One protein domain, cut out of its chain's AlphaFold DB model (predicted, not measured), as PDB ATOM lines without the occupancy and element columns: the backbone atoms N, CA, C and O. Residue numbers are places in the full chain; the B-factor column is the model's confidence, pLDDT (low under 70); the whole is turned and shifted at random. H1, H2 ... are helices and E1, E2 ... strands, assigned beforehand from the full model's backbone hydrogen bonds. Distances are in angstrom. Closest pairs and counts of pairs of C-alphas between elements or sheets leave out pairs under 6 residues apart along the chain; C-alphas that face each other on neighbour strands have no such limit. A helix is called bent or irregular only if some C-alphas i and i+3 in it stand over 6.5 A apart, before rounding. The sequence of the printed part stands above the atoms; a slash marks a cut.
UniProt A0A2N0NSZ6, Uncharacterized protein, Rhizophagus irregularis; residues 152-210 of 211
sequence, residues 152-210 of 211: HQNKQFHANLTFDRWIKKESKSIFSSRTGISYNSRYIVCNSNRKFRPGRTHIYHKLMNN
ATOM      1  N   HIS A 152      77.642 115.837 106.934       54.22
ATOM      2  CA  HIS A 152      78.782 115.169 106.320       54.22
ATOM      3  C   HIS A 152      78.712 113.674 106.651       54.22
ATOM      4  O   HIS A 152      78.908 113.267 107.796       54.22
ATOM      5  N   GLN A 153      78.419 112.847 105.646       62.44
ATOM      6  CA  GLN A 153      78.393 111.394 105.776       62.44
ATOM      7  C   GLN A 153      79.819 110.839 105.886       62.44
ATOM      8  O   GLN A 153      80.329 110.197 104.969       62.44
ATOM      9  N   ASN A 154      80.495 111.119 106.998       73.56
ATOM     10  CA  ASN A 154      81.800 110.548 107.299       73.56
ATOM     11  C   ASN A 154      81.644 109.159 107.956       73.56
ATOM     12  O   ASN A 154      80.572 108.775 108.430       73.56
ATOM     13  N   LYS A 155      82.726 108.367 107.958       77.19
ATOM     14  CA  LYS A 155      82.710 107.000 108.516       77.19
ATOM     15  C   LYS A 155      82.319 106.982 110.000       77.19
ATOM     16  O   LYS A 155      81.643 106.054 110.434       77.19
ATOM     17  N   GLN A 156      82.711 108.012 110.746       79.81
ATOM     18  CA  GLN A 156      82.427 108.144 112.173       79.81
ATOM     19  C   GLN A 156      80.930 108.332 112.445       79.81
ATOM     20  O   GLN A 156      80.373 107.647 113.293       79.81
ATOM     21  N   PHE A 157      80.254 109.180 111.670       79.56
ATOM     22  CA  PHE A 157      78.814 109.389 111.766       79.56
ATOM     23  C   PHE A 157      78.039 108.087 111.527       79.56
ATOM     24  O   PHE A 157      77.133 107.753 112.284       79.56
ATOM     25  N   HIS A 158      78.427 107.309 110.511       81.81
ATOM     26  CA  HIS A 158      77.806 106.008 110.232       81.81
ATOM     27  C   HIS A 158      78.040 104.983 111.346       81.81
ATOM     28  O   HIS A 158      77.134 104.200 111.647       81.81
ATOM     29  N   ALA A 159      79.220 104.990 111.971       83.06
ATOM     30  CA  ALA A 159      79.512 104.144 113.124       83.06
ATOM     31  C   ALA A 159      78.629 104.520 114.326       83.06
ATOM     32  O   ALA A 159      77.944 103.647 114.859       83.06
ATOM     33  N   ASN A 160      78.557 105.811 114.666       86.50
ATOM     34  CA  ASN A 160      77.729 106.321 115.766       86.50
ATOM     35  C   ASN A 160      76.243 106.022 115.536       86.50
ATOM     36  O   ASN A 160      75.579 105.477 116.407       86.50
ATOM     37  N   LEU A 161      75.737 106.258 114.322       86.06
ATOM     38  CA  LEU A 161      74.348 105.953 113.977       86.06
ATOM     39  C   LEU A 161      74.038 104.451 114.078       86.06
ATOM     40  O   LEU A 161      72.929 104.064 114.442       86.06
ATOM     41  N   THR A 162      74.992 103.585 113.727       87.06
ATOM     42  CA  THR A 162      74.816 102.131 113.862       87.06
ATOM     43  C   THR A 162      74.798 101.716 115.335       87.06
ATOM     44  O   THR A 162      73.954 100.904 115.716       87.06
ATOM     45  N   PHE A 163      75.671 102.303 116.158       87.62
ATOM     46  CA  PHE A 163      75.674 102.122 117.610       87.62
ATOM     47  C   PHE A 163      74.340 102.563 118.227       87.62
ATOM     48  O   PHE A 163      73.705 101.776 118.928       87.62
ATOM     49  N   ASP A 164      73.859 103.761 117.885       87.56
ATOM     50  CA  ASP A 164      72.602 104.318 118.395       87.56
ATOM     51  C   ASP A 164      71.389 103.455 118.020       87.56
ATOM     52  O   ASP A 164      70.489 103.219 118.824       87.56
ATOM     53  N   ARG A 165      71.363 102.933 116.792       89.25
ATOM     54  CA  ARG A 165      70.301 102.019 116.348       89.25
ATOM     55  C   ARG A 165      70.320 100.702 117.099       89.25
ATOM     56  O   ARG A 165      69.263 100.158 117.412       89.25
ATOM     57  N   TRP A 166      71.510 100.173 117.366       88.44
ATOM     58  CA  TRP A 166      71.652  98.955 118.147       88.44
ATOM     59  C   TRP A 166      71.214  99.170 119.601       88.44
ATOM     60  O   TRP A 166      70.396  98.391 120.092       88.44
ATOM     61  N   ILE A 167      71.689 100.231 120.266       89.25
ATOM     62  CA  ILE A 167      71.379 100.482 121.682       89.25
ATOM     63  C   ILE A 167      69.883 100.743 121.890       89.25
ATOM     64  O   ILE A 167      69.283 100.203 122.818       89.25
ATOM     65  N   LYS A 168      69.246 101.470 120.961       90.56
ATOM     66  CA  LYS A 168      67.797 101.728 120.960       90.56
ATOM     67  C   LYS A 168      66.961 100.546 120.459       90.56
ATOM     68  O   LYS A 168      65.739 100.623 120.482       90.56
ATOM     69  N   LYS A 169      67.598  99.462 119.995       86.31
ATOM     70  CA  LYS A 169      66.949  98.299 119.360       86.31
ATOM     71  C   LYS A 169      65.992  98.698 118.226       86.31
ATOM     72  O   LYS A 169      64.960  98.056 118.030       86.31
ATOM     73  N   GLU A 170      66.353  99.736 117.472       88.69
ATOM     74  CA  GLU A 170      65.533 100.293 116.397       88.69
ATOM     75  C   GLU A 170      65.299  99.237 115.306       88.69
ATOM     76  O   GLU A 170      66.243  98.624 114.787       88.69
ATOM     77  N   SER A 171      64.030  99.011 114.960       86.81
ATOM     78  CA  SER A 171      63.625  98.136 113.864       86.81
ATOM     79  C   SER A 171      63.226  98.971 112.653       86.81
ATOM     80  O   SER A 171      62.481  99.943 112.741       86.81
ATOM     81  N   LYS A 172      63.733  98.585 111.484       86.56
ATOM     82  CA  LYS A 172      63.409  99.214 110.207       86.56
ATOM     83  C   LYS A 172      62.640  98.237 109.334       86.56
ATOM     84  O   LYS A 172      63.210  97.216 108.943       86.56
ATOM     85  N   SER A 173      61.410  98.592 108.974       88.81
ATOM     86  CA  SER A 173      60.648  97.898 107.933       88.81
ATOM     87  C   SER A 173      61.220  98.232 106.553       88.81
ATOM     88  O   SER A 173      61.512  99.391 106.241       88.81
ATOM     89  N   ILE A 174      61.464  97.203 105.747       86.44
ATOM     90  CA  ILE A 174      62.039  97.310 104.409       86.44
ATOM     91  C   ILE A 174      61.125  96.572 103.441       86.44
ATOM     92  O   ILE A 174      60.896  95.375 103.587       86.44
ATOM     93  N   PHE A 175      60.666  97.283 102.413       88.00
ATOM     94  CA  PHE A 175      59.963  96.702 101.275       88.00
ATOM     95  C   PHE A 175      60.913  96.569 100.081       88.00
ATOM     96  O   PHE A 175      61.587  97.530  99.699       88.00
ATOM     97  N   SER A 176      60.980  95.377  99.489       81.94
ATOM     98  CA  SER A 176      61.770  95.105  98.289       81.94
ATOM     99  C   SER A 176      60.878  95.159  97.053       81.94
ATOM    100  O   SER A 176      60.160  94.209  96.759       81.94
ATOM    101  N   SER A 177      60.975  96.231  96.265       84.12
ATOM    102  CA  SER A 177      60.224  96.361  95.005       84.12
ATOM    103  C   SER A 177      60.596  95.310  93.954       84.12
ATOM    104  O   SER A 177      59.807  95.033  93.059       84.12
ATOM    105  N   ARG A 178      61.788  94.707  94.056       80.56
ATOM    106  CA  ARG A 178      62.249  93.658  93.136       80.56
ATOM    107  C   ARG A 178      61.602  92.301  93.411       80.56
ATOM    108  O   ARG A 178      61.416  91.533  92.476       80.56
ATOM    109  N   THR A 179      61.336  91.983  94.678       84.19
ATOM    110  CA  THR A 179      60.852  90.656  95.103       84.19
ATOM    111  C   THR A 179      59.447  90.683  95.702       84.19
ATOM    112  O   THR A 179      58.902  89.625  95.979       84.19
ATOM    113  N   GLY A 180      58.860  91.864  95.918       88.94
ATOM    114  CA  GLY A 180      57.513  92.030  96.474       88.94
ATOM    115  C   GLY A 180      57.387  91.726  97.971       88.94
ATOM    116  O   GLY A 180      56.291  91.809  98.507       88.94
ATOM    117  N   ILE A 181      58.486  91.391  98.654       87.25
ATOM    118  CA  ILE A 181      58.479  91.027 100.078       87.25
ATOM    119  C   ILE A 181      58.756  92.233 100.979       87.25
ATOM    120  O   ILE A 181      59.506  93.150 100.619       87.25
ATOM    121  N   SER A 182      58.212  92.174 102.190       89.69
ATOM    122  CA  SER A 182      58.480  93.109 103.279       89.69
ATOM    123  C   SER A 182      59.080  92.378 104.471       89.69
ATOM    124  O   SER A 182      58.493  91.412 104.944       89.69
ATOM    125  N   TYR A 183      60.197  92.872 104.994       90.00
ATOM    126  CA  TYR A 183      60.837  92.300 106.175       90.00
ATOM    127  C   TYR A 183      61.292  93.400 107.128       90.00
ATOM    128  O   TYR A 183      61.548  94.541 106.735       90.00
ATOM    129  N   ASN A 184      61.425  93.049 108.401       90.06
ATOM    130  CA  ASN A 184      61.939  93.944 109.426       90.06
ATOM    131  C   ASN A 184      63.425  93.680 109.639       90.06
ATOM    132  O   ASN A 184      63.850  92.533 109.717       90.06
ATOM    133  N   SER A 185      64.230  94.731 109.769       90.62
ATOM    134  CA  SER A 185      65.658  94.600 110.055       90.62
ATOM    135  C   SER A 185      66.061  95.367 111.306       90.62
ATOM    136  O   SER A 185      65.615  96.494 111.505       90.62
ATOM    137  N   ARG A 186      66.926  94.780 112.136       91.00
ATOM    138  CA  ARG A 186      67.520  95.448 113.306       91.00
ATOM    139  C   ARG A 186      68.984  95.068 113.476       91.00
ATOM    140  O   ARG A 186      69.404  94.005 113.019       91.00
ATOM    141  N   TYR A 187      69.756  95.916 114.145       90.00
ATOM    142  CA  TYR A 187      71.145  95.602 114.480       90.00
ATOM    143  C   TYR A 187      71.223  94.789 115.777       90.00
ATOM    144  O   TYR A 187      70.523  95.079 116.743       90.00
ATOM    145  N   ILE A 188      72.080  93.771 115.793       87.69
ATOM    146  CA  ILE A 188      72.423  92.958 116.966       87.69
ATOM    147  C   ILE A 188      73.946  92.870 117.083       87.69
ATOM    148  O   ILE A 188      74.644  92.972 116.076       87.69
ATOM    149  N   VAL A 189      74.476  92.672 118.287       84.75
ATOM    150  CA  VAL A 189      75.918  92.457 118.482       84.75
ATOM    151  C   VAL A 189      76.287  91.022 118.127       84.75
ATOM    152  O   VAL A 189      75.520  90.083 118.357       84.75
ATOM    153  N   CYS A 190      77.474  90.854 117.553       73.38
ATOM    154  CA  CYS A 190      78.097  89.552 117.380       73.38
ATOM    155  C   CYS A 190      78.347  88.913 118.755       73.38
ATOM    156  O   CYS A 190      79.298  89.286 119.437       73.38
ATOM    157  N   ASN A 191      77.529  87.943 119.171       63.78
ATOM    158  CA  ASN A 191      77.853  87.151 120.360       63.78
ATOM    159  C   ASN A 191      79.149  86.363 120.109       63.78
ATOM    160  O   ASN A 191      79.247  85.596 119.147       63.78
ATOM    161  N   SER A 192      80.123  86.541 121.000       55.22
ATOM    162  CA  SER A 192      81.484  85.983 120.970       55.22
ATOM    163  C   SER A 192      81.562  84.452 121.082       55.22
ATOM    164  O   SER A 192      82.648  83.889 120.998       55.22
ATOM    165  N   ASN A 193      80.430  83.747 121.182       56.09
ATOM    166  CA  ASN A 193      80.381  82.285 121.314       56.09
ATOM    167  C   ASN A 193      80.711  81.518 120.018       56.09
ATOM    168  O   ASN A 193      80.632  80.291 119.986       56.09
ATOM    169  N   ARG A 194      81.068  82.200 118.923       56.38
ATOM    170  CA  ARG A 194      81.536  81.556 117.686       56.38
ATOM    171  C   ARG A 194      83.024  81.820 117.509       56.38
ATOM    172  O   ARG A 194      83.426  82.977 117.470       56.38
ATOM    173  N   LYS A 195      83.811  80.743 117.352       53.06
ATOM    174  CA  LYS A 195      85.260  80.780 117.078       53.06
ATOM    175  C   LYS A 195      85.575  81.904 116.085       53.06
ATOM    176  O   LYS A 195      85.108  81.859 114.943       53.06
ATOM    177  N   PHE A 196      86.329  82.909 116.535       54.84
ATOM    178  CA  PHE A 196      86.782  84.012 115.693       54.84
ATOM    179  C   PHE A 196      87.550  83.426 114.508       54.84
ATOM    180  O   PHE A 196      88.627  82.857 114.665       54.84
ATOM    181  N   ARG A 197      86.975  83.530 113.307       57.66
ATOM    182  CA  ARG A 197      87.735  83.294 112.081       57.66
ATOM    183  C   ARG A 197      88.585  84.544 111.839       57.66
ATOM    184  O   ARG A 197      88.008  85.638 111.847       57.66
ATOM    185  N   PRO A 198      89.906  84.421 111.629       53.53
ATOM    186  CA  PRO A 198      90.745  85.575 111.328       53.53
ATOM    187  C   PRO A 198      90.186  86.309 110.096       53.53
ATOM    188  O   PRO A 198      89.870  85.683 109.086       53.53
ATOM    189  N   GLY A 199      89.983  87.626 110.217       59.12
ATOM    190  CA  GLY A 199      89.497  88.495 109.133       59.12
ATOM    191  C   GLY A 199      88.068  89.049 109.261       59.12
ATOM    192  O   GLY A 199      87.677  89.872 108.435       59.12
ATOM    193  N   ARG A 200      87.271  88.675 110.277       59.91
ATOM    194  CA  ARG A 200      85.976  89.343 110.549       59.91
ATOM    195  C   ARG A 200      86.133  90.471 111.573       59.91
ATOM    196  O   ARG A 200      86.356  90.205 112.745       59.91
ATOM    197  N   THR A 201      85.971  91.715 111.119       65.38
ATOM    198  CA  THR A 201      86.188  92.949 111.906       65.38
ATOM    199  C   THR A 201      84.907  93.718 112.261       65.38
ATOM    200  O   THR A 201      84.982  94.829 112.779       65.38
ATOM    201  N   HIS A 202      83.716  93.182 111.970       72.88
ATOM    202  CA  HIS A 202      82.450  93.885 112.210       72.88
ATOM    203  C   HIS A 202      81.820  93.517 113.562       72.88
ATOM    204  O   HIS A 202      81.660  92.342 113.887       72.88
ATOM    205  N   ILE A 203      81.426  94.545 114.324       81.25
ATOM    206  CA  ILE A 203      80.853  94.439 115.681       81.25
ATOM    207  C   ILE A 203      79.355  94.080 115.649       81.25
ATOM    208  O   ILE A 203      78.860  93.375 116.529       81.25
ATOM    209  N   TYR A 204      78.633  94.544 114.621       85.62
ATOM    210  CA  TYR A 204      77.183  94.390 114.502       85.62
ATOM    211  C   TYR A 204      76.782  93.487 113.333       85.62
ATOM    212  O   TYR A 204      77.307  93.608 112.225       85.62
ATOM    213  N   HIS A 205      75.776  92.646 113.557       85.19
ATOM    214  CA  HIS A 205      75.025  91.930 112.532       85.19
ATOM    215  C   HIS A 205      73.673  92.598 112.294       85.19
ATOM    216  O   HIS A 205      73.089  93.203 113.192       85.19
ATOM    217  N   LYS A 206      73.138  92.437 111.083       87.06
ATOM    218  CA  LYS A 206      71.752  92.787 110.776       87.06
ATOM    219  C   LYS A 206      70.896  91.528 110.882       87.06
ATOM    220  O   LYS A 206      71.065  90.604 110.093       87.06
ATOM    221  N   LEU A 207      69.995  91.505 111.856       85.88
ATOM    222  CA  LEU A 207      68.952  90.493 111.965       85.88
ATOM    223  C   LEU A 207      67.793  90.896 111.055       85.88
ATOM    224  O   LEU A 207      67.353  92.046 111.115       85.88
ATOM    225  N   MET A 208      67.317  89.966 110.233       88.44
ATOM    226  CA  MET A 208      66.120  90.130 109.411       88.44
ATOM    227  C   MET A 208      65.028  89.224 109.975       88.44
ATOM    228  O   MET A 208      65.257  88.032 110.154       88.44
ATOM    229  N   ASN A 209      63.871  89.801 110.273       79.81
ATOM    230  CA  ASN A 209      62.683  89.103 110.746       79.81
ATOM    231  C   ASN A 209      61.599  89.206 109.670       79.81
ATOM    232  O   ASN A 209      61.506  90.242 109.006       79.81
ATOM    233  N   ASN A 210      60.748  88.186 109.562       75.00
ATOM    234  CA  ASN A 210      59.686  88.091 108.553       75.00
ATOM    235  C   ASN A 210      60.250  88.074 107.119       75.00
ATOM    236  O   ASN A 210      59.764  88.801 106.257       75.00
TER     237      ASN A 210
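This is residues 152 to 210 of the 211 residues of an uncharacterized protein of Rhizophagus irregularis (UniProt A0A2N0NSZ6). A three-stranded sheet has one helix, H1, standing on one face by its residues 162 to 167, while residues 152 to 161, of which 155 to 161 belong to H1, stick out free. The sheet is a ribbon of two hairpins, and residues 193 to 201 of the E2 to E3 link make a free loop. The printed part has 59 residues, in the order H1, E1, E2, E3; the sheet order is E1 - E2 - E3, antiparallel, and the class is mixed, helices and strands. It is loose, with a radius of gyration of the C-alphas of 13.9 A and spans of 37 by 33 by 22 A.

H1, residues 155 to 167, has every O i to N i+4 pair within hydrogen-bond range. It is on the sheet of E1, residues 171 to 175, E2, residues 182 to 189, and E3, residues 204 to 209, two layers with the helix on one face. H1 stands up from the sheet at 48 degrees, over E2 and E3, at a height over the sheet of 10.9 A. The closest C-alphas of H1 and E2 are those of Trp 166 and Tyr 187, 5.0 A apart. The strands form a meander, each the antiparallel neighbour of the one before. In the hairpin E1 and E2, N 172 and O 185 are 2.8 A apart, within hydrogen-bond range. In the hairpin E2 and E3, N 186 and O 207 are within range at 2.9 A.

H1 begins at C-alpha 155 (82.710, 107.000, 108.516) and is 18.6 A long. E1 is 13.2 A long, E2 23.1 A and E3 15.9 A, ending at C-alpha 209 (62.683, 89.103, 110.746).

The C-alphas farthest apart, of Gly 180 and Pro 198, are 37.0 A apart. The printed part has no cut. The link E2 to E3, 14 residues, is long. The pLDDT is under 70 at residues 152 to 153 and 191 to 201.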